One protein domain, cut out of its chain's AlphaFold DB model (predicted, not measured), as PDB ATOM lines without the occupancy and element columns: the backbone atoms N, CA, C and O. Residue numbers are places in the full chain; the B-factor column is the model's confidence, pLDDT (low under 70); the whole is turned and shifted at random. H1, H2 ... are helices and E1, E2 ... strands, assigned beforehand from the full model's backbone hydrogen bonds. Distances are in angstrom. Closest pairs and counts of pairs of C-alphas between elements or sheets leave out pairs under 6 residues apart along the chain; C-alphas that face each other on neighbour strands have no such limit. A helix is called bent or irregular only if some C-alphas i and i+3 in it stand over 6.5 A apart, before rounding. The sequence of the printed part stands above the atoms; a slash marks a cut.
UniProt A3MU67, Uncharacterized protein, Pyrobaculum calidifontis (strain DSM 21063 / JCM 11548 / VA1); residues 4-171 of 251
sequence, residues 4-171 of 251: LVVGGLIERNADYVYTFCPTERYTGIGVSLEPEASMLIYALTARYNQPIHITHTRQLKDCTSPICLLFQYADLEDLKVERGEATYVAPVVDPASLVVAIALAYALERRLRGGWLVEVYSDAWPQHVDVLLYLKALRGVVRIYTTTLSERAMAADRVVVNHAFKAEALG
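AT A GLANCE: This is residues 4 to 171 of the 251 residues of an uncharacterized protein of Pyrobaculum calidifontis (strain DSM 21063 / JCM 11548 / VA1) (UniProt A3MU67). A wall of five parallel strands has H4 and H5 side by side over one face, and H1 packs on these two helices on their side away from the sheet. H2 and H3 make a small pair by the first residue of H4, while a loose tail with H6, H7 and H8 lies beyond the E1 edge of the sheet, and residues 150 to 155 stick out. The printed part has 168 residues with eight named helices and five named strands, in the order E1 E2 H1 H2 H3 E3 H4 E4 H5 E5 H6 H7 H8; the sheet's order is E1 E5 E4 E2 E3, and the class is mixed, helices and strands. The whole is compact, with a radius of gyration of the C-alphas of 15.4 A and spans of 41 by 38 by 28 A.

IN THESE COORDINATES: In sheet order, E1 holds residues 4 to 6, E5 residues 141 to 145, E4 residues 116 to 121, E2 residues 16 to 19 and E3 residues 84 to 88. E1 begins at C-alpha 4, (149.890, 89.476, 179.277). E4 is the longest strand, 17.0 A from first to last C-alpha; E3 measures 13.0 A and E5 12.7 A. H4, residues 96 to 112, is 23.7 A long and begins at C-alpha 96, (158.814, 103.392, 185.674). H5, residues 125 to 137, is 17.8 A long, and H1, residues 35 to 46, is 16.1 A long. H2 holds residues 57 to 61 and H3 residues 66 to 73, 13.8 A long. H6 holds residues 151 to 154, H7 residues 161 to 164 and H8 residues 167 to 170, which ends at C-alpha 170, (148.000, 89.277, 170.226). H5 is irregular, with C-alphas 127 and 130 8.1 A apart, and H3 only just so, with C-alphas 70 and 73 7.0 A apart.

HOW THE PARTS SIT: Across the sheet, these backbone atoms of neighbour strands are within hydrogen-bond range: N 144 of E5 and O 5 of E1 at 2.8 A, N 120 of E4 and O 143 of E5 at 2.8 A, N 18 of E2 and O 117 of E4 at 2.8 A, and N 86 of E3 and O 17 of E2 at 2.8 A. H4 is on the sheet at a height of 8.5 A, over E4 and E2; its closest C-alphas to E4 are those of Ser 97 and Val 120, 5.9 A apart. H5 is on the same face at a height of 9.7 A, over E1, and these two layers are a sheet with helices on one face. E4, H5, E5 form a strand-helix-strand unit, two parallel neighbour strands with a helix between, with a right-handed crossover; E2, H1 H2 H3, E3 form another. E3, H4, E4 form a split unit, with E2 between its strands and a right-handed crossover. H1, H4 and H5 form a bundle, helices set together. H1 touches H4 opposite ways at a shallow tilt of 8 degrees, closest at the C-alphas of Ile 41 and Val 99, 5.7 A. H1 touches H5 at the C-alphas of Leu 40 and Val 131, 6.2 A. H4 and H5 only just touch, with 3 pairs of C-alphas within 8 A, the closest being Ile 102 and Leu 135 at 7.6 A. H2 touches H3 at the C-alphas of Leu 60 and Cys 68, 5.4 A, and H3 only just touches H4, with 3 pairs, at a steep tilt of 65 degrees; the closest C-alphas are those of Leu 70 and Ala 96, 6.9 A. H6, H7 and H8 touch no helix and are not on the sheet. In H1 and H4 every O i to N i+4 pair is within hydrogen-bond range; the counts are 0 of 1 in H2, 0 of 4 in H3 and 3 of 9 in H5, beside O i to N i+3 counts of 2 of 2, 4 of 5 and 7 of 10, and H6, H7 and H8 are too short for an i+4 pair.

THE WHOLE: The two C-alphas farthest apart are those of Asp 62 and Glu 168, 42.4 A. The printed part has no cut, and the one long link is E2 to H1, 15 residues. The mean pLDDT of the printed part is 77.7; residues 4 to 13, 22, 24, 73 and 146 to 171 are under 70.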
ATOM      1  N   LEU A   4     149.613  88.065 179.539       56.84
ATOM      2  CA  LEU A   4     149.890  89.476 179.277       56.84
ATOM      3  C   LEU A   4     148.676  90.053 178.562       56.84
ATOM      4  O   LEU A   4     148.447  89.742 177.393       56.84
ATOM      5  N   VAL A   5     147.899  90.867 179.270       62.47
ATOM      6  CA  VAL A   5     146.681  91.475 178.728       62.47
ATOM      7  C   VAL A   5     146.985  92.918 178.352       62.47
ATOM      8  O   VAL A   5     147.360  93.710 179.212       62.47
ATOM      9  N   VAL A   6     146.810  93.265 177.077       53.38
ATOM     10  CA  VAL A   6     146.950  94.638 176.573       53.38
ATOM     11  C   VAL A   6     145.564  95.151 176.196       53.38
ATOM     12  O   VAL A   6     144.979  94.670 175.228       53.38
ATOM     13  N   GLY A   7     145.019  96.107 176.949       48.34
ATOM     14  CA  GLY A   7     143.706  96.690 176.649       48.34
ATOM     15  C   GLY A   7     142.793  96.938 177.851       48.34
ATOM     16  O   GLY A   7     143.180  96.707 178.992       48.34
ATOM     17  N   GLY A   8     141.600  97.478 177.559       45.34
ATOM     18  CA  GLY A   8     140.617  97.984 178.530       45.34
ATOM     19  C   GLY A   8     140.026  96.948 179.496       45.34
ATOM     20  O   GLY A   8     140.353  95.766 179.442       45.34
ATOM     21  N   LEU A   9     139.151  97.433 180.389       44.94
ATOM     22  CA  LEU A   9     138.540  96.727 181.528       44.94
ATOM     23  C   LEU A   9     137.869  95.392 181.136       44.94
ATOM     24  O   LEU A   9     136.666  95.326 180.900       44.94
ATOM     25  N   ILE A  10     138.646  94.309 181.103       48.97
ATOM     26  CA  ILE A  10     138.142  92.937 181.228       48.97
ATOM     27  C   ILE A  10     137.944  92.662 182.723       48.97
ATOM     28  O   ILE A  10     138.726  93.152 183.550       48.97
ATOM     29  N   GLU A  11     136.932  91.866 183.073       57.59
ATOM     30  CA  GLU A  11     136.697  91.404 184.446       57.59
ATOM     31  C   GLU A  11     138.006  90.986 185.136       57.59
ATOM     32  O   GLU A  11     138.874  90.312 184.566       57.59
ATOM     33  N   ARG A  12     138.183  91.458 186.371       69.38
ATOM     34  CA  ARG A  12     139.358  91.179 187.198       69.38
ATOM     35  C   ARG A  12     139.207  89.795 187.823       69.38
ATOM     36  O   ARG A  12     138.804  89.657 188.970       69.38
ATOM     37  N   ASN A  13     139.519  88.759 187.053       69.31
ATOM     38  CA  ASN A  13     139.455  87.373 187.518       69.31
ATOM     39  C   ASN A  13     140.758  86.965 188.231       69.31
ATOM     40  O   ASN A  13     141.523  86.144 187.725       69.31
ATOM     41  N   ALA A  14     141.030  87.564 189.395       83.50
ATOM     42  CA  ALA A  14     142.160  87.205 190.255       83.50
ATOM     43  C   ALA A  14     141.827  87.397 191.742       83.50
ATOM     44  O   ALA A  14     141.099  88.314 192.117       83.50
ATOM     45  N   ASP A  15     142.400  86.547 192.596       88.69
ATOM     46  CA  ASP A  15     142.215  86.618 194.050       88.69
ATOM     47  C   ASP A  15     142.991  87.776 194.684       88.69
ATOM     48  O   ASP A  15     142.626  88.236 195.763       88.69
ATOM     49  N   TYR A  16     144.062  88.235 194.037       93.62
ATOM     50  CA  TYR A  16     144.924  89.315 194.507       93.62
ATOM     51  C   TYR A  16     145.118  90.315 193.371       93.62
ATOM     52  O   TYR A  16     145.738  89.978 192.365       93.62
ATOM     53  N   VAL A  17     144.592  91.528 193.513       90.88
ATOM     54  CA  VAL A  17     144.643  92.552 192.463       90.88
ATOM     55  C   VAL A  17     145.416  93.759 192.969       90.88
ATOM     56  O   VAL A  17     145.040  94.375 193.961       90.88
ATOM     57  N   TYR A  18     146.471  94.114 192.249       91.50
ATOM     58  CA  TYR A  18     147.318  95.266 192.515       91.50
ATOM     59  C   TYR A  18     147.157  96.251 191.373       91.50
ATOM     60  O   TYR A  18     147.522  95.951 190.236       91.50
ATOM     61  N   THR A  19     146.596  97.416 191.667       87.25
ATOM     62  CA  THR A  19     146.235  98.406 190.651       87.25
ATOM     63  C   THR A  19     146.725  99.795 191.029       87.25
ATOM     64  O   THR A  19     146.833 100.117 192.206       87.25
ATOM     65  N   PHE A  20     147.038 100.634 190.046       80.81
ATOM     66  CA  PHE A  20     147.272 102.064 190.286       80.81
ATOM     67  C   PHE A  20     145.954 102.838 190.444       80.81
ATOM     68  O   PHE A  20     145.966 104.008 190.823       80.81
ATOM     69  N   CYS A  21     144.812 102.202 190.162       76.69
ATOM     70  CA  CYS A  21     143.506 102.818 190.340       76.69
ATOM     71  C   CYS A  21     143.098 102.878 191.816       76.69
ATOM     72  O   CYS A  21     143.409 101.950 192.569       76.69
ATOM     73  N   PRO A  22     142.374 103.923 192.253       65.88
ATOM     74  CA  PRO A  22     141.931 104.035 193.641       65.88
ATOM     75  C   PRO A  22     140.987 102.898 194.065       65.88
ATOM     76  O   PRO A  22     140.020 102.589 193.373       65.88
ATOM     77  N   THR A  23     141.245 102.306 195.231       70.62
ATOM     78  CA  THR A  23     140.455 101.233 195.869       70.62
ATOM     79  C   THR A  23     140.387 101.456 197.386       70.62
ATOM     80  O   THR A  23     140.830 102.492 197.882       70.62
ATOM     81  N   GLU A  24     139.745 100.555 198.141       69.19
ATOM     82  CA  GLU A  24     139.610 100.636 199.615       69.19
ATOM     83  C   GLU A  24     140.906 100.445 200.378       69.19
ATOM     84  O   GLU A  24     141.043 100.927 201.501       69.19
ATOM     85  N   ARG A  25     141.875  99.777 199.762       76.06
ATOM     86  CA  ARG A  25     143.101  99.373 200.432       76.06
ATOM     87  C   ARG A  25     144.297  99.911 199.689       76.06
ATOM     88  O   ARG A  25     144.312  99.925 198.467       76.06
ATOM     89  N   TYR A  26     145.311 100.302 200.446       79.38
ATOM     90  CA  TYR A  26     146.576 100.777 199.912       79.38
ATOM     91  C   TYR A  26     147.703  99.829 200.290       79.38
ATOM     92  O   TYR A  26     147.738  99.276 201.395       79.38
ATOM     93  N   THR A  27     148.645  99.670 199.373       88.00
ATOM     94  CA  THR A  27     149.866  98.910 199.581       88.00
ATOM     95  C   THR A  27     151.067  99.643 199.008       88.00
ATOM     96  O   THR A  27     150.987 100.256 197.943       88.00
ATOM     97  N   GLY A  28     152.207  99.494 199.677       88.62
ATOM     98  CA  GLY A  28     153.484  99.876 199.106       88.62
ATOM     99  C   GLY A  28     153.954  98.884 198.041       88.62
ATOM    100  O   GLY A  28     153.399  97.793 197.869       88.62
ATOM    101  N   ILE A  29     155.010  99.269 197.331       92.69
ATOM    102  CA  ILE A  29     155.722  98.467 196.329       92.69
ATOM    103  C   ILE A  29     157.080  97.969 196.851       92.69
ATOM    104  O   ILE A  29     157.925  97.524 196.074       92.69
ATOM    105  N   GLY A  30     157.322  98.054 198.160       94.75
ATOM    106  CA  GLY A  30     158.517  97.585 198.862       94.75
ATOM    107  C   GLY A  30     158.661  96.069 198.792       94.75
ATOM    108  O   GLY A  30     157.981  95.335 199.512       94.75
ATOM    109  N   VAL A  31     159.551  95.585 197.924       95.44
ATOM    110  CA  VAL A  31     159.823  94.158 197.737       95.44
ATOM    111  C   VAL A  31     161.303  93.899 197.492       95.44
ATOM    112  O   VAL A  31     161.979  94.657 196.789       95.44
ATOM    113  N   SER A  32     161.785  92.776 198.026       95.62
ATOM    114  CA  SER A  32     163.048  92.176 197.604       95.62
ATOM    115  C   SER A  32     162.897  91.601 196.202       95.62
ATOM    116  O   SER A  32     161.955  90.852 195.930       95.62
ATOM    117  N   LEU A  33     163.843  91.929 195.334       95.06
ATOM    118  CA  LEU A  33     163.866  91.502 193.947       95.06
ATOM    119  C   LEU A  33     164.664  90.211 193.811       95.06
ATOM    120  O   LEU A  33     165.757  90.071 194.363       95.06
ATOM    121  N   GLU A  34     164.110  89.270 193.055       92.31
ATOM    122  CA  GLU A  34     164.856  88.099 192.602       92.31
ATOM    123  C   GLU A  34     165.912  88.517 191.563       92.31
ATOM    124  O   GLU A  34     165.740  89.553 190.904       92.31
ATOM    125  N   PRO A  35     167.008  87.751 191.400       94.00
ATOM    126  CA  PRO A  35     168.036  88.048 190.401       94.00
ATOM    127  C   PRO A  35     167.462  88.261 188.996       94.00
ATOM    128  O   PRO A  35     167.868  89.181 188.290       94.00
ATOM    129  N   GLU A  36     166.465  87.462 188.620       93.56
ATOM    130  CA  GLU A  36     165.742  87.543 187.356       93.56
ATOM    131  C   GLU A  36     165.018  88.886 187.223       93.56
ATOM    132  O   GLU A  36     165.205  89.592 186.234       93.56
ATOM    133  N   ALA A  37     164.254  89.287 188.243       94.75
ATOM    134  CA  ALA A  37     163.553  90.570 188.257       94.75
ATOM    135  C   ALA A  37     164.532  91.752 188.174       94.75
ATOM    136  O   ALA A  37     164.325  92.681 187.395       94.75
ATOM    137  N   SER A  38     165.628  91.696 188.937       95.88
ATOM    138  CA  SER A  38     166.688  92.712 188.924       95.88
ATOM    139  C   SER A  38     167.331  92.847 187.541       95.88
ATOM    140  O   SER A  38     167.509  93.957 187.038       95.88
ATOM    141  N   MET A  39     167.617  91.721 186.883       95.75
ATOM    142  CA  MET A  39     168.199  91.691 185.542       95.75
ATOM    143  C   MET A  39     167.241  92.236 184.478       95.75
ATOM    144  O   MET A  39     167.669  92.988 183.603       95.75
ATOM    145  N   LEU A  40     165.950  91.899 184.545       95.44
ATOM    146  CA  LEU A  40     164.955  92.432 183.611       95.44
ATOM    147  C   LEU A  40     164.757  93.940 183.794       95.44
ATOM    148  O   LEU A  40     164.673  94.664 182.806       95.44
ATOM    149  N   ILE A  41     164.751  94.428 185.039       95.81
ATOM    150  CA  ILE A  41     164.713  95.867 185.341       95.81
ATOM    151  C   ILE A  41     165.965  96.565 184.798       95.81
ATOM    152  O   ILE A  41     165.860  97.627 184.179       95.81
ATOM    153  N   TYR A  42     167.145  95.966 184.957       95.31
ATOM    154  CA  TYR A  42     168.369  96.489 184.356       95.31
ATOM    155  C   TYR A  42     168.260  96.561 182.827       95.31
ATOM    156  O   TYR A  42     168.509  97.613 182.244       95.31
ATOM    157  N   ALA A  43     167.835  95.476 182.171       94.88
ATOM    158  CA  ALA A  43     167.705  95.416 180.716       94.88
ATOM    159  C   ALA A  43     166.688  96.437 180.178       94.88
ATOM    160  O   ALA A  43     166.954  97.106 179.178       94.88
ATOM    161  N   LEU A  44     165.554  96.590 180.868       93.69
ATOM    162  CA  LEU A  44     164.532  97.591 180.569       93.69
ATOM    163  C   LEU A  44     165.112  99.008 180.648       93.69
ATOM    164  O   LEU A  44     165.006  99.779 179.700       93.69
ATOM    165  N   THR A  45     165.754  99.352 181.763       92.25
ATOM    166  CA  THR A  45     166.257 100.714 182.012       92.25
ATOM    167  C   THR A  45     167.517 101.057 181.210       92.25
ATOM    168  O   THR A  45     167.729 102.219 180.853       92.25
ATOM    169  N   ALA A  46     168.312 100.058 180.817       91.50
ATOM    170  CA  ALA A  46     169.450 100.230 179.917       91.50
ATOM    171  C   ALA A  46     169.035 100.753 178.528       91.50
ATOM    172  O   ALA A  46     169.775 101.532 177.931       91.50
ATOM    173  N   ARG A  47     167.832 100.416 178.035       88.44
ATOM    174  CA  ARG A  47     167.297 100.950 176.759       88.44
ATOM    175  C   ARG A  47     167.046 102.449 176.784       88.44
ATOM    176  O   ARG A  47     167.068 103.088 175.740       88.44
ATOM    177  N   TYR A  48     166.859 103.000 177.976       84.38
ATOM    178  CA  TYR A  48     166.701 104.431 178.203       84.38
ATOM    179  C   TYR A  48     168.031 105.117 178.525       84.38
ATOM    180  O   TYR A  48     168.038 106.274 178.935       84.38
ATOM    181  N   ASN A  49     169.163 104.414 178.368       86.81
ATOM    182  CA  ASN A  49     170.491 104.879 178.770       86.81
ATOM    183  C   ASN A  49     170.552 105.288 180.259       86.81
ATOM    184  O   ASN A  49     171.302 106.180 180.652       86.81
ATOM    185  N   GLN A  50     169.717 104.654 181.085       88.19
ATOM    186  CA  GLN A  50     169.555 104.947 182.509       88.19
ATOM    187  C   GLN A  50     169.567 103.651 183.332       88.19
ATOM    188  O   GLN A  50     168.651 103.431 184.124       88.19
ATOM    189  N   PRO A  51     170.575 102.772 183.155       91.62
ATOM    190  CA  PRO A  51     170.586 101.469 183.798       91.62
ATOM    191  C   PRO A  51     170.539 101.603 185.321       91.62
ATOM    192  O   PRO A  51     171.307 102.363 185.915       91.62
ATOM    193  N   ILE A  52     169.662 100.825 185.951       92.38
ATOM    194  CA  ILE A  52     169.610 100.697 187.407       92.38
ATOM    195  C   ILE A  52     169.867  99.255 187.820       92.38
ATOM    196  O   ILE A  52     169.365  98.311 187.212       92.38
ATOM    197  N   HIS A  53     170.637  99.100 188.891       91.00
ATOM    198  CA  HIS A  53     170.828  97.829 189.571       91.00
ATOM    199  C   HIS A  53     170.237  97.938 190.964       91.00
ATOM    200  O   HIS A  53     170.733  98.691 191.800       91.00
ATOM    201  N   ILE A  54     169.171  97.181 191.196       93.50
ATOM    202  CA  ILE A  54     168.467  97.152 192.471       93.50
ATOM    203  C   ILE A  54     168.169  95.706 192.859       93.50
ATOM    204  O   ILE A  54     167.771  94.890 192.031       93.50
ATOM    205  N   THR A  55     168.368  95.382 194.127       94.31
ATOM    206  CA  THR A  55     167.981  94.121 194.770       94.31
ATOM    207  C   THR A  55     166.754  94.297 195.661       94.31
ATOM    208  O   THR A  55     166.165  93.316 196.106       94.31
ATOM    209  N   HIS A  56     166.337  95.538 195.912       96.00
ATOM    210  CA  HIS A  56     165.113  95.867 196.630       96.00
ATOM    211  C   HIS A  56     164.526  97.174 196.085       96.00
ATOM    212  O   HIS A  56     165.265  98.130 195.863       96.00
ATOM    213  N   THR A  57     163.205  97.270 195.921       94.25
ATOM    214  CA  THR A  57     162.561  98.477 195.354       94.25
ATOM    215  C   THR A  57     162.783  99.735 196.190       94.25
ATOM    216  O   THR A  57     162.926 100.812 195.635       94.25
ATOM    217  N   ARG A  58     162.919  99.625 197.516       93.69
ATOM    218  CA  ARG A  58     163.390 100.725 198.392       93.69
ATOM    219  C   ARG A  58     164.657 101.440 197.905       93.69
ATOM    220  O   ARG A  58     164.772 102.640 198.119       93.69
ATOM    221  N   GLN A  59     165.564 100.747 197.213       93.38
ATOM    222  CA  GLN A  59     166.771 101.365 196.651       93.38
ATOM    223  C   GLN A  59     166.463 102.360 195.523       93.38
ATOM    224  O   GLN A  59     167.326 103.162 195.183       93.38
ATOM    225  N   LEU A  60     165.240 102.357 194.978       90.12
ATOM    226  CA  LEU A  60     164.771 103.368 194.027       90.12
ATOM    227  C   LEU A  60     164.792 104.781 194.622       90.12
ATOM    228  O   LEU A  60     164.910 105.745 193.877       90.12
ATOM    229  N   LYS A  61     164.721 104.907 195.955       85.00
ATOM    230  CA  LYS A  61     164.854 106.191 196.653       85.00
ATOM    231  C   LYS A  61     166.282 106.734 196.630       85.00
ATOM    232  O   LYS A  61     166.477 107.943 196.569       85.00
ATOM    233  N   ASP A  62     167.257 105.832 196.700       82.62
ATOM    234  CA  ASP A  62     168.663 106.169 196.933       82.62
ATOM    235  C   ASP A  62     169.510 106.086 195.650       82.62
ATOM    236  O   ASP A  62     170.702 106.399 195.672       82.62
ATOM    237  N   CYS A  63     168.932 105.654 194.521       81.75
ATOM    238  CA  CYS A  63     169.671 105.549 193.269       81.75
ATOM    239  C   CYS A  63     169.814 106.892 192.540       81.75
ATOM    240  O   CYS A  63     168.920 107.732 192.516       81.75
ATOM    241  N   THR A  64     170.982 107.083 191.925       80.69
ATOM    242  CA  THR A  64     171.422 108.350 191.318       80.69
ATOM    243  C   THR A  64     171.016 108.514 189.852       80.69
ATOM    244  O   THR A  64     171.236 109.573 189.266       80.69
ATOM    245  N   SER A  65     170.443 107.474 189.239       85.12
ATOM    246  CA  SER A  65     169.970 107.533 187.854       85.12
ATOM    247  C   SER A  65     168.738 108.445 187.756       85.12
ATOM    248  O   SER A  65     167.873 108.371 188.628       85.12
ATOM    249  N   PRO A  66     168.584 109.277 186.707       82.56
ATOM    250  CA  PRO A  66     167.438 110.183 186.597       82.56
ATOM    251  C   PRO A  66     166.077 109.474 186.622       82.56
ATOM    252  O   PRO A  66     165.106 110.035 187.120       82.56
ATOM    253  N   ILE A  67     166.009 108.222 186.159       81.56
ATOM    254  CA  ILE A  67     164.800 107.392 186.236       81.56
ATOM    255  C   ILE A  67     164.310 107.177 187.676       81.56
ATOM    256  O   ILE A  67     163.114 107.034 187.913       81.56
ATOM    257  N   CYS A  68     165.224 107.186 188.650       84.94
ATOM    258  CA  CYS A  68     164.928 107.003 190.067       84.94
ATOM    259  C   CYS A  68     164.113 108.168 190.633       84.94
ATOM    260  O   CYS A  68     163.281 107.967 191.514       84.94
ATOM    261  N   LEU A  69     164.270 109.371 190.065       78.31
ATOM    262  CA  LEU A  69     163.500 110.553 190.460       78.31
ATOM    263  C   LEU A  69     162.001 110.370 190.234       78.31
ATOM    264  O   LEU A  69     161.201 110.977 190.937       78.31
ATOM    265  N   LEU A  70     161.607 109.507 189.294       78.75
ATOM    266  CA  LEU A  70     160.200 109.179 189.089       78.75
ATOM    267  C   LEU A  70     159.631 108.520 190.352       78.75
ATOM    268  O   LEU A  70     158.532 108.853 190.778       78.75
ATOM    269  N   PHE A  71     160.406 107.666 191.021       82.12
ATOM    270  CA  PHE A  71     159.978 106.897 192.190       82.12
ATOM    271  C   PHE A  71     159.978 107.671 193.509       82.12
ATOM    272  O   PHE A  71     159.605 107.105 194.534       82.12
ATOM    273  N   GLN A  72     160.321 108.962 193.511       71.88
ATOM    274  CA  GLN A  72     160.279 109.781 194.728       71.88
ATOM    275  C   GLN A  72     158.872 109.877 195.348       71.88
ATOM    276  O   GLN A  72     158.735 110.144 196.540       71.88
ATOM    277  N   TYR A  73     157.837 109.654 194.533       67.38
ATOM    278  CA  TYR A  73     156.430 109.653 194.939       67.38
ATOM    279  C   TYR A  73     155.843 108.250 195.082       67.38
ATOM    280  O   TYR A  73     154.660 108.115 195.383       67.38
ATOM    281  N   ALA A  74     156.645 107.213 194.846       79.19
ATOM    282  CA  ALA A  74     156.192 105.853 195.047       79.19
ATOM    283  C   ALA A  74     156.095 105.548 196.546       79.19
ATOM    284  O   ALA A  74     156.954 105.950 197.335       79.19
ATOM    285  N   ASP A  75     155.077 104.787 196.930       82.56
ATOM    286  CA  ASP A  75     155.015 104.199 198.259       82.56
ATOM    287  C   ASP A  75     155.983 103.008 198.324       82.56
ATOM    288  O   ASP A  75     155.676 101.903 197.882       82.56
ATOM    289  N   LEU A  76     157.192 103.243 198.838       89.06
ATOM    290  CA  LEU A  76     158.238 102.224 198.986       89.06
ATOM    291  C   LEU A  76     158.144 101.451 200.318       89.06
ATOM    292  O   LEU A  76     159.081 100.719 200.677       89.06
ATOM    293  N   GLU A  77     157.045 101.603 201.069       89.12
ATOM    294  CA  GLU A  77     156.731 100.726 202.198       89.12
ATOM    295  C   GLU A  77     156.522  99.281 201.738       89.12
ATOM    296  O   GLU A  77     156.369  98.997 200.550       89.12
ATOM    297  N   ASP A  78     156.571  98.336 202.677       92.88
ATOM    298  CA  ASP A  78     156.493  96.916 202.337       92.88
ATOM    299  C   ASP A  78     155.173  96.558 201.640       92.88
ATOM    300  O   ASP A  78     154.086  96.954 202.069       92.88
ATOM    301  N   LEU A  79     155.279  95.752 200.580       94.81
ATOM    302  CA  LEU A  79     154.128  95.209 199.866       94.81
ATOM    303  C   LEU A  79     153.285  94.342 200.802       94.81
ATOM    304  O   LEU A  79     153.724  93.262 201.227       94.81
ATOM    305  N   LYS A  80     152.050  94.783 201.042       91.31
ATOM    306  CA  LYS A  80     151.017  94.056 201.778       91.31
ATOM    307  C   LYS A  80     150.344  93.065 200.835       91.31
ATOM    308  O   LYS A  80     149.882  93.413 199.748       91.31
ATOM    309  N   VAL A  81     150.327  91.796 201.234       91.88
ATOM    310  CA  VAL A  81     149.741  90.717 200.429       91.88
ATOM    311  C   VAL A  81     148.460  90.254 201.085       91.88
ATOM    312  O   VAL A  81     148.468  89.417 201.982       91.88
ATOM    313  N   GLU A  82     147.360  90.832 200.623       88.88
ATOM    314  CA  GLU A  82     146.019  90.580 201.129       88.88
ATOM    315  C   GLU A  82     145.090  90.255 199.966       88.88
ATOM    316  O   GLU A  82     145.242  90.782 198.865       88.88
ATOM    317  N   ARG A  83     144.124  89.367 200.208       90.69
ATOM    318  CA  ARG A  83     143.169  88.948 199.180       90.69
ATOM    319  C   ARG A  83     142.237  90.102 198.801       90.69
ATOM    320  O   ARG A  83     141.750  90.824 199.671       90.69
ATOM    321  N   GLY A  84     141.926  90.218 197.518       87.81
ATOM    322  CA  GLY A  84     141.095  91.234 196.877       87.81
ATOM    323  C   GLY A  84     141.932  92.357 196.267       87.81
ATOM    324  O   GLY A  84     143.100  92.159 195.941       87.81
ATOM    325  N   GLU A  85     141.328  93.531 196.096       88.56
ATOM    326  CA  GLU A  85     141.982  94.656 195.423       88.56
ATOM    327  C   GLU A  85     142.728  95.571 196.397       88.56
ATOM    328  O   GLU A  85     142.232  95.850 197.497       88.56
ATOM    329  N   ALA A  86     143.912  96.017 195.978       85.75
ATOM    330  CA  ALA A  86     144.723  97.016 196.650       85.75
ATOM    331  C   ALA A  86     145.339  97.984 195.632       85.75
ATOM    332  O   ALA A  86     145.850  97.591 194.578       85.75
ATOM    333  N   THR A  87     145.321  99.260 195.990       83.69
ATOM    334  CA  THR A  87     145.967 100.330 195.248       83.69
ATOM    335  C   THR A  87     147.433 100.409 195.628       83.69
ATOM    336  O   THR A  87     147.759 100.503 196.811       83.69
ATOM    337  N   TYR A  88     148.315 100.423 194.639       86.38
ATOM    338  CA  TYR A  88     149.704 100.804 194.844       86.38
ATOM    339  C   TYR A  88     149.935 102.232 194.350       86.38
ATOM    340  O   TYR A  88     149.354 102.664 193.354       86.38
ATOM    341  N   VAL A  89     150.809 102.967 195.036       79.06
ATOM    342  CA  VAL A  89     151.185 104.328 194.636       79.06
ATOM    343  C   VAL A  89     152.549 104.269 193.972       79.06
ATOM    344  O   VAL A  89     153.557 104.005 194.625       79.06
ATOM    345  N   ALA A  90     152.585 104.476 192.659       78.25
ATOM    346  CA  ALA A  90     153.819 104.551 191.892       78.25
ATOM    347  C   ALA A  90     153.613 105.368 190.605       78.25
ATOM    348  O   ALA A  90     152.472 105.607 190.206       78.25
ATOM    349  N   PRO A  91     154.693 105.790 189.930       70.38
ATOM    350  CA  PRO A  91     154.591 106.609 188.730       70.38
ATOM    351  C   PRO A  91     153.941 105.841 187.581       70.38
ATOM    352  O   PRO A  91     154.424 104.779 187.175       70.38
ATOM    353  N   VAL A  92     152.876 106.421 187.032       77.75
ATOM    354  CA  VAL A  92     152.136 105.929 185.860       77.75
ATOM    355  C   VAL A  92     152.785 106.479 184.576       77.75
ATOM    356  O   VAL A  92     152.164 107.178 183.782       77.75
ATOM    357  N   VAL A  93     154.094 106.266 184.423       76.25
ATOM    358  CA  VAL A  93     154.903 106.788 183.311       76.25
ATOM    359  C   VAL A  93     155.967 105.777 182.899       76.25
ATOM    360  O   VAL A  93     156.479 105.016 183.724       76.25
ATOM    361  N   ASP A  94     156.330 105.782 181.621       79.56
ATOM    362  CA  ASP A  94     157.371 104.909 181.097       79.56
ATOM    363  C   ASP A  94     158.794 105.386 181.441       79.56
ATOM    364  O   ASP A  94     159.069 106.586 181.438       79.56
ATOM    365  N   PRO A  95     159.734 104.458 181.692       87.38
ATOM    366  CA  PRO A  95     159.526 103.016 181.888       87.38
ATOM    367  C   PRO A  95     159.234 102.645 183.356       87.38
ATOM    368  O   PRO A  95     159.255 101.464 183.704       87.38
ATOM    369  N   ALA A  96     158.996 103.621 184.240       86.69
ATOM    370  CA  ALA A  96     158.814 103.392 185.674       86.69
ATOM    371  C   ALA A  96     157.658 102.424 185.974       86.69
ATOM    372  O   ALA A  96     157.806 101.519 186.793       86.69
ATOM    373  N   SER A  97     156.539 102.536 185.261       89.19
ATOM    374  CA  SER A  97     155.415 101.608 185.396       89.19
ATOM    375  C   SER A  97     155.768 100.166 185.023       89.19
ATOM    376  O   SER A  97     155.352  99.238 185.714       89.19
ATOM    377  N   LEU A  98     156.593  99.953 183.993       91.81
ATOM    378  CA  LEU A  98     157.076  98.615 183.629       91.81
ATOM    379  C   LEU A  98     158.067  98.057 184.664       91.81
ATOM    380  O   LEU A  98     158.054  96.859 184.939       91.81
ATOM    381  N   VAL A  99     158.881  98.912 185.294       94.56
ATOM    382  CA  VAL A  99     159.732  98.514 186.431       94.56
ATOM    383  C   VAL A  99     158.872  98.020 187.599       94.56
ATOM    384  O   VAL A  99     159.162  96.962 188.159       94.56
ATOM    385  N   VAL A 100     157.790  98.736 187.938       94.12
ATOM    386  CA  VAL A 100     156.827  98.306 188.971       94.12
ATOM    387  C   VAL A 100     156.174  96.983 188.586       94.12
ATOM    388  O   VAL A 100     156.105  96.080 189.419       94.12
ATOM    389  N   ALA A 101     155.764  96.835 187.323       94.50
ATOM    390  CA  ALA A 101     155.161  95.609 186.808       94.50
ATOM    391  C   ALA A 101     156.059  94.391 187.051       94.50
ATOM    392  O   ALA A 101     155.616  93.400 187.628       94.50
ATOM    393  N   ILE A 102     157.334  94.483 186.657       96.00
ATOM    394  CA  ILE A 102     158.319  93.406 186.820       96.00
ATOM    395  C   ILE A 102     158.559  93.122 188.307       96.00
ATOM    396  O   ILE A 102     158.533  91.963 188.724       96.00
ATOM    397  N   ALA A 103     158.759  94.166 189.117       96.00
ATOM    398  CA  ALA A 103     159.019  94.024 190.546       96.00
ATOM    399  C   ALA A 103     157.872  93.306 191.275       96.00
ATOM    400  O   ALA A 103     158.107  92.336 192.001       96.00
ATOM    401  N   LEU A 104     156.631  93.751 191.057       95.62
ATOM    402  CA  LEU A 104     155.450  93.159 191.682       95.62
ATOM    403  C   LEU A 104     155.175  91.751 191.149       95.62
ATOM    404  O   LEU A 104     154.922  90.855 191.947       95.62
ATOM    405  N   ALA A 105     155.283  91.523 189.838       94.88
ATOM    406  CA  ALA A 105     155.022  90.219 189.227       94.88
ATOM    407  C   ALA A 105     155.875  89.098 189.843       94.88
ATOM    408  O   ALA A 105     155.343  88.072 190.270       94.88
ATOM    409  N   TYR A 106     157.190  89.302 189.951       95.19
ATOM    410  CA  TYR A 106     158.082  88.308 190.558       95.19
ATOM    411  C   TYR A 106     157.865  88.174 192.067       95.19
ATOM    412  O   TYR A 106     157.823  87.060 192.594       95.19
ATOM    413  N   ALA A 107     157.670  89.291 192.775       94.69
ATOM    414  CA  ALA A 107     157.411  89.253 194.211       94.69
ATOM    415  C   ALA A 107     156.123  88.483 194.550       94.69
ATOM    416  O   ALA A 107     156.091  87.721 195.522       94.69
ATOM    417  N   LEU A 108     155.074  88.654 193.745       94.25
ATOM    418  CA  LEU A 108     153.793  87.974 193.907       94.25
ATOM    419  C   LEU A 108     153.860  86.517 193.465       94.25
ATOM    420  O   LEU A 108     153.351  85.662 194.188       94.25
ATOM    421  N   GLU A 109     154.541  86.192 192.364       93.62
ATOM    422  CA  GLU A 109     154.733  84.795 191.954       93.62
ATOM    423  C   GLU A 109     155.427  83.985 193.052       93.62
ATOM    424  O   GLU A 109     154.979  82.887 193.391       93.62
ATOM    425  N   ARG A 110     156.464  84.548 193.677       91.88
ATOM    426  CA  ARG A 110     157.177  83.894 194.776       91.88
ATOM    427  C   ARG A 110     156.273  83.616 195.980       91.88
ATOM    428  O   ARG A 110     156.390  82.557 196.600       91.88
ATOM    429  N   ARG A 111     155.410  84.572 196.339       92.56
ATOM    430  CA  ARG A 111     154.562  84.507 197.544       92.56
ATOM    431  C   ARG A 111     153.285  83.691 197.330       92.56
ATOM    432  O   ARG A 111     152.884  82.962 198.230       92.56
ATOM    433  N   LEU A 112     152.663  83.809 196.159       91.31
ATOM    434  CA  LEU A 112     151.314  83.309 195.878       91.31
ATOM    435  C   LEU A 112     151.290  82.132 194.895       91.31
ATOM    436  O   LEU A 112     150.332  81.365 194.892       91.31
ATOM    437  N   ARG A 113     152.344  81.943 194.086       87.56
ATOM    438  CA  ARG A 113     152.447  80.891 193.049       87.56
ATOM    439  C   ARG A 113     151.300  80.900 192.022       87.56
ATOM    440  O   ARG A 113     150.977  79.857 191.445       87.56
ATOM    441  N   GLY A 114     150.703  82.071 191.801       87.69
ATOM    442  CA  GLY A 114     149.621  82.328 190.849       87.69
ATOM    443  C   GLY A 114     148.434  83.067 191.470       87.69
ATOM    444  O   GLY A 114     148.489  83.468 192.630       87.69
ATOM    445  N   GLY A 115     147.374  83.280 190.684       87.38
ATOM    446  CA  GLY A 115     146.124  83.898 191.165       87.38
ATOM    447  C   GLY A 115     146.219  85.397 191.482       87.38
ATOM    448  O   GLY A 115     145.345  85.939 192.158       87.38
ATOM    449  N   TRP A 116     147.272  86.060 191.004       93.50
ATOM    450  CA  TRP A 116     147.512  87.488 191.179       93.50
ATOM    451  C   TRP A 116     147.376  88.245 189.852       93.50
ATOM    452  O   TRP A 116     147.655  87.697 188.786       93.50
ATOM    453  N   LEU A 117     146.976  89.511 189.927       91.62
ATOM    454  CA  LEU A 117     146.852  90.455 188.822       91.62
ATOM    455  C   LEU A 117     147.596  91.741 189.191       91.62
ATOM    456  O   LEU A 117     147.320  92.336 190.230       91.62
ATOM    457  N   VAL A 118     148.516  92.173 188.335       92.56
ATOM    458  CA  VAL A 118     149.166  93.487 188.416       92.56
ATOM    459  C   VAL A 118     148.715  94.311 187.223       92.56
ATOM    460  O   VAL A 118     148.903  93.911 186.076       92.56
ATOM    461  N   GLU A 119     148.116  95.460 187.492       88.62
ATOM    462  CA  GLU A 119     147.653  96.414 186.495       88.62
ATOM    463  C   GLU A 119     148.625  97.587 186.420       88.62
ATOM    464  O   GLU A 119     148.841  98.228 187.437       88.62
ATOM    465  N   VAL A 120     149.182  97.887 185.244       88.31
ATOM    466  CA  VAL A 120     150.134  98.989 185.005       88.31
ATOM    467  C   VAL A 120     149.775  99.754 183.731       88.31
ATOM    468  O   VAL A 120     149.038  99.248 182.889       88.31
ATOM    469  N   TYR A 121     150.328 100.951 183.555       82.81
ATOM    470  CA  TYR A 121     150.246 101.709 182.306       82.81
ATOM    471  C   TYR A 121     151.582 101.685 181.564       82.81
ATOM    472  O   TYR A 121     152.630 101.768 182.194       82.81
ATOM    473  N   SER A 122     151.569 101.588 180.239       81.19
ATOM    474  CA  SER A 122     152.759 101.799 179.416       81.19
ATOM    475  C   SER A 122     152.358 102.003 177.963       81.19
ATOM    476  O   SER A 122     151.612 101.199 177.411       81.19
ATOM    477  N   ASP A 123     152.891 103.035 177.318       73.19
ATOM    478  CA  ASP A 123     152.837 103.204 175.862       73.19
ATOM    479  C   ASP A 123     154.099 102.672 175.186       73.19
ATOM    480  O   ASP A 123     154.066 102.237 174.036       73.19
ATOM    481  N   ALA A 124     155.207 102.616 175.922       73.88
ATOM    482  CA  ALA A 124     156.468 102.087 175.430       73.88
ATOM    483  C   ALA A 124     156.554 100.550 175.460       73.88
ATOM    484  O   ALA A 124     157.530  99.995 174.954       73.88
ATOM    485  N   TRP A 125     155.559  99.837 176.005       75.81
ATOM    486  CA  TRP A 125     155.571  98.372 176.115       75.81
ATOM    487  C   TRP A 125     155.902  97.616 174.810       75.81
ATOM    488  O   TRP A 125     156.609  96.607 174.919       75.81
ATOM    489  N   PRO A 126     155.507  98.059 173.586       72.88
ATOM    490  CA  PRO A 126     155.844  97.334 172.359       72.88
ATOM    491  C   PRO A 126     157.356  97.273 172.118       72.88
ATOM    492  O   PRO A 126     157.863  96.322 171.526       72.88
ATOM    493  N   GLN A 127     158.093  98.271 172.614       73.56
ATOM    494  CA  GLN A 127     159.548  98.337 172.520       73.56
ATOM    495  C   GLN A 127     160.239  97.407 173.519       73.56
ATOM    496  O   GLN A 127     161.447  97.228 173.425       73.56
ATOM    497  N   HIS A 128     159.498  96.814 174.461       80.75
ATOM    498  CA  HIS A 128     160.018  95.982 175.552       80.75
ATOM    499  C   HIS A 128     159.431  94.573 175.551       80.75
ATOM    500  O   HIS A 128     159.547  93.863 176.547       80.75
ATOM    501  N   VAL A 129     158.802  94.144 174.452       76.44
ATOM    502  CA  VAL A 129     158.144  92.831 174.370       76.44
ATOM    503  C   VAL A 129     159.098  91.697 174.716       76.44
ATOM    504  O   VAL A 129     158.715  90.778 175.425       76.44
ATOM    505  N   ASP A 130     160.345  91.762 174.272       78.38
ATOM    506  CA  ASP A 130     161.340  90.739 174.571       78.38
ATOM    507  C   ASP A 130     161.679  90.647 176.068       78.38
ATOM    508  O   ASP A 130     161.846  89.540 176.572       78.38
ATOM    509  N   VAL A 131     161.685  91.769 176.800       86.94
ATOM    510  CA  VAL A 131     161.795  91.789 178.271       86.94
ATOM    511  C   VAL A 131     160.510  91.254 178.910       86.94
ATOM    512  O   VAL A 131     160.559  90.418 179.810       86.94
ATOM    513  N   LEU A 132     159.345  91.686 178.424       84.50
ATOM    514  CA  LEU A 132     158.040  91.281 178.955       84.50
ATOM    515  C   LEU A 132     157.734  89.796 178.710       84.50
ATOM    516  O   LEU A 132     157.031  89.176 179.506       84.50
ATOM    517  N   LEU A 133     158.295  89.190 177.661       81.44
ATOM    518  CA  LEU A 133     158.144  87.764 177.370       81.44
ATOM    519  C   LEU A 133     158.699  86.874 178.487       81.44
ATOM    520  O   LEU A 133     158.167  85.783 178.684       81.44
ATOM    521  N   TYR A 134     159.686  87.332 179.263       86.62
ATOM    522  CA  TYR A 134     160.176  86.587 180.429       86.62
ATOM    523  C   TYR A 134     159.106  86.430 181.514       86.62
ATOM    524  O   TYR A 134     159.083  85.420 182.217       86.62
ATOM    525  N   LEU A 135     158.155  87.367 181.596       86.69
ATOM    526  CA  LEU A 135     157.052  87.284 182.548       86.69
ATOM    527  C   LEU A 135     156.101  86.119 182.218       86.69
ATOM    528  O   LEU A 135     155.458  85.595 183.124       86.69
ATOM    529  N   LYS A 136     156.052  85.623 180.965       80.62
ATOM    530  CA  LYS A 136     155.177  84.496 180.566       80.62
ATOM    531  C   LYS A 136     155.383  83.219 181.389       80.62
ATOM    532  O   LYS A 136     154.460  82.407 181.496       80.62
ATOM    533  N   ALA A 137     156.572  83.042 181.967       83.06
ATOM    534  CA  ALA A 137     156.897  81.901 182.818       83.06
ATOM    535  C   ALA A 137     156.147  81.900 184.165       83.06
ATOM    536  O   ALA A 137     156.036  80.852 184.800       83.06
ATOM    537  N   LEU A 138     155.619  83.050 184.595       90.06
ATOM    538  CA  LEU A 138     154.922  83.205 185.872       90.06
ATOM    539  C   LEU A 138     153.483  82.642 185.793       90.06
ATOM    540  O   LEU A 138     153.058  82.097 184.769       90.06
ATOM    541  N   ARG A 139     152.703  82.700 186.878       88.38
ATOM    542  CA  ARG A 139     151.343  82.126 186.951       88.38
ATOM    543  C   ARG A 139     150.249  83.126 187.333       88.38
ATOM    544  O   ARG A 139     149.158  82.698 187.700       88.38
ATOM    545  N   GLY A 140     150.520  84.422 187.236       87.75
ATOM    546  CA  GLY A 140     149.516  85.480 187.391       87.75
ATOM    547  C   GLY A 140     149.153  86.176 186.086       87.75
ATOM    548  O   GLY A 140     149.259  85.603 185.004       87.75
ATOM    549  N   VAL A 141     148.750  87.434 186.188       87.06
ATOM    550  CA  VAL A 141     148.398  88.279 185.048       87.06
ATOM    551  C   VAL A 141     149.085  89.627 185.211       87.06
ATOM    552  O   VAL A 141     148.991  90.251 186.267       87.06
ATOM    553  N   VAL A 142     149.762  90.093 184.164       87.75
ATOM    554  CA  VAL A 142     150.197  91.493 184.070       87.75
ATOM    555  C   VAL A 142     149.355  92.153 182.991       87.75
ATOM    556  O   VAL A 142     149.411  91.775 181.819       87.75
ATOM    557  N   ARG A 143     148.542  93.121 183.401       85.12
ATOM    558  CA  ARG A 143     147.670  93.893 182.524       85.12
ATOM    559  C   ARG A 143     148.304  95.249 182.265       85.12
ATOM    560  O   ARG A 143     148.559  95.998 183.204       85.12
ATOM    561  N   ILE A 144     148.549  95.549 180.997       80.94
ATOM    562  CA  ILE A 144     149.159  96.797 180.546       80.94
ATOM    563  C   ILE A 144     148.086  97.632 179.849       80.94
ATOM    564  O   ILE A 144     147.579  97.271 178.783       80.94
ATOM    565  N   TYR A 145     147.744  98.762 180.454       76.94
ATOM    566  CA  TYR A 145     146.949  99.803 179.821       76.94
ATOM    567  C   TYR A 145     147.842 100.644 178.907       76.94
ATOM    568  O   TYR A 145     148.962 100.987 179.271       76.94
ATOM    569  N   THR A 146     147.344 100.975 177.718       68.50
ATOM    570  CA  THR A 146     148.068 101.773 176.720       68.50
ATOM    571  C   THR A 146     147.096 102.622 175.905       68.50
ATOM    572  O   THR A 146     145.946 102.220 175.692       68.50
ATOM    573  N   THR A 147     147.562 103.778 175.431       59.22
ATOM    574  CA  THR A 147     146.888 104.643 174.454       59.22
ATOM    575  C   THR A 147     147.311 104.367 173.015       59.22
ATOM    576  O   THR A 147     146.561 104.704 172.101       59.22
ATOM    577  N   THR A 148     148.455 103.710 172.792       50.03
ATOM    578  CA  THR A 148     149.044 103.457 171.456       50.03
ATOM    579  C   THR A 148     148.164 102.650 170.495       50.03
ATOM    580  O   THR A 148     148.433 102.623 169.297       50.03
ATOM    581  N   LEU A 149     147.087 102.029 170.986       48.56
ATOM    582  CA  LEU A 149     146.103 101.289 170.186       48.56
ATOM    583  C   LEU A 149     144.820 102.092 169.884       48.56
ATOM    584  O   LEU A 149     143.881 101.562 169.294       48.56
ATOM    585  N   SER A 150     144.765 103.372 170.264       42.91
ATOM    586  CA  SER A 150     143.722 104.318 169.846       42.91
ATOM    587  C   SER A 150     144.043 104.880 168.462       42.91
ATOM    588  O   SER A 150     145.103 105.475 168.281       42.91
ATOM    589  N   GLU A 151     143.114 104.800 167.500       39.56
ATOM    590  CA  GLU A 151     143.297 105.363 166.147       39.56
ATOM    591  C   GLU A 151     143.719 106.849 166.151       39.56
ATOM    592  O   GLU A 151     144.457 107.291 165.269       39.56
ATOM    593  N   ARG A 152     143.299 107.625 167.165       35.31
ATOM    594  CA  ARG A 152     143.665 109.046 167.320       35.31
ATOM    595  C   ARG A 152     145.087 109.252 167.857       35.31
ATOM    596  O   ARG A 152     145.733 110.214 167.458       35.31
ATOM    597  N   ALA A 153     145.582 108.358 168.716       33.56
ATOM    598  CA  ALA A 153     146.950 108.400 169.245       33.56
ATOM    599  C   ALA A 153     147.961 107.736 168.286       33.56
ATOM    600  O   ALA A 153     149.082 108.214 168.137       33.56
ATOM    601  N   MET A 154     147.534 106.717 167.528       32.81
ATOM    602  CA  MET A 154     148.311 106.081 166.456       32.81
ATOM    603  C   MET A 154     148.762 107.070 165.371       32.81
ATOM    604  O   MET A 154     149.791 106.856 164.736       32.81
ATOM    605  N   ALA A 155     148.023 108.163 165.146       33.44
ATOM    606  CA  ALA A 155     148.427 109.215 164.214       33.44
ATOM    607  C   ALA A 155     149.682 109.983 164.678       33.44
ATOM    608  O   ALA A 155     150.424 110.472 163.826       33.44
ATOM    609  N   ALA A 156     149.940 110.049 165.989       29.05
ATOM    610  CA  ALA A 156     151.128 110.683 166.560       29.05
ATOM    611  C   ALA A 156     152.355 109.751 166.576       29.05
ATOM    612  O   ALA A 156     153.477 110.239 166.505       29.05
ATOM    613  N   ASP A 157     152.152 108.426 166.591       31.56
ATOM    614  CA  ASP A 157     153.211 107.435 166.865       31.56
ATOM    615  C   ASP A 157     153.440 106.420 165.717       31.56
ATOM    616  O   ASP A 157     153.867 105.274 165.887       31.56
ATOM    617  N   ARG A 158     153.138 106.848 164.484       30.47
ATOM    618  CA  ARG A 158     153.070 106.025 163.255       30.47
ATOM    619  C   ARG A 158     154.377 105.349 162.807       30.47
ATOM    620  O   ARG A 158     154.362 104.612 161.821       30.47
ATOM    621  N   VAL A 159     155.493 105.577 163.496       31.30
ATOM    622  CA  VAL A 159     156.815 105.042 163.124       31.30
ATOM    623  C   VAL A 159     157.105 103.691 163.797       31.30
ATOM    624  O   VAL A 159     157.833 102.879 163.233       31.30
ATOM    625  N   VAL A 160     156.489 103.389 164.948       35.41
ATOM    626  CA  VAL A 160     156.815 102.184 165.742       35.41
ATOM    627  C   VAL A 160     155.912 100.987 165.403       35.41
ATOM    628  O   VAL A 160     156.372  99.846 165.367       35.41
ATOM    629  N   VAL A 161     154.636 101.227 165.083       36.69
ATOM    630  CA  VAL A 161     153.629 100.155 164.920       36.69
ATOM    631  C   VAL A 161     153.766  99.393 163.591       36.69
ATOM    632  O   VAL A 161     153.525  98.190 163.540       36.69
ATOM    633  N   ASN A 162     154.219 100.050 162.518       37.84
ATOM    634  CA  ASN A 162     154.222  99.461 161.170       37.84
ATOM    635  C   ASN A 162     155.305  98.392 160.926       37.84
ATOM    636  O   ASN A 162     155.227  97.686 159.921       37.84
ATOM    637  N   HIS A 163     156.295  98.249 161.811       34.50
ATOM    638  CA  HIS A 163     157.417  97.332 161.579       34.50
ATOM    639  C   HIS A 163     157.454  96.088 162.473       34.50
ATOM    640  O   HIS A 163     158.194  95.165 162.136       34.50
ATOM    641  N   ALA A 164     156.671  96.005 163.557       38.06
ATOM    642  CA  ALA A 164     156.894  94.958 164.562       38.06
ATOM    643  C   ALA A 164     155.683  94.083 164.933       38.06
ATOM    644  O   ALA A 164     155.898  92.923 165.278       38.06
ATOM    645  N   PHE A 165     154.429  94.552 164.855       44.44
ATOM    646  CA  PHE A 165     153.310  93.786 165.428       44.44
ATOM    647  C   PHE A 165     152.002  93.887 164.638       44.44
ATOM    648  O   PHE A 165     151.471  94.969 164.409       44.44
ATOM    649  N   LYS A 166     151.435  92.726 164.281       41.44
ATOM    650  CA  LYS A 166     150.030  92.603 163.862       41.44
ATOM    651  C   LYS A 166     149.164  92.352 165.098       41.44
ATOM    652  O   LYS A 166     149.491  91.467 165.885       41.44
ATOM    653  N   ALA A 167     148.042  93.059 165.238       38.84
ATOM    654  CA  ALA A 167     147.076  92.863 166.331       38.84
ATOM    655  C   ALA A 167     146.564  91.408 166.438       38.84
ATOM    656  O   ALA A 167     146.309  90.907 167.533       38.84
ATOM    657  N   GLU A 168     146.514  90.692 165.311       37.44
ATOM    658  CA  GLU A 168     146.170  89.265 165.231       37.44
ATOM    659  C   GLU A 168     147.166  88.360 165.977       37.44
ATOM    660  O   GLU A 168     146.767  87.331 166.514       37.44
ATOM    661  N   ALA A 169     148.441  88.759 166.089       36.28
ATOM    662  CA  ALA A 169     149.445  88.022 166.863       36.28
ATOM    663  C   ALA A 169     149.205  88.104 168.384       36.28
ATOM    664  O   ALA A 169     149.750  87.298 169.137       36.28
ATOM    665  N   LEU A 170     148.381  89.059 168.828       43.00
ATOM    666  CA  LEU A 170     148.000  89.277 170.226       43.00
ATOM    667  C   LEU A 170     146.566  88.806 170.524       43.00
ATOM    668  O   LEU A 170     146.105  88.949 171.651       43.00
ATOM    669  N   GLY A 171     145.851  88.249 169.537       41.00
ATOM    670  CA  GLY A 171     144.490  87.725 169.713       41.00
ATOM    671  C   GLY A 171     143.423  88.781 170.033       41.00
ATOM    672  O   GLY A 171     142.323  88.428 170.460       41.00
TER     673      GLY A 171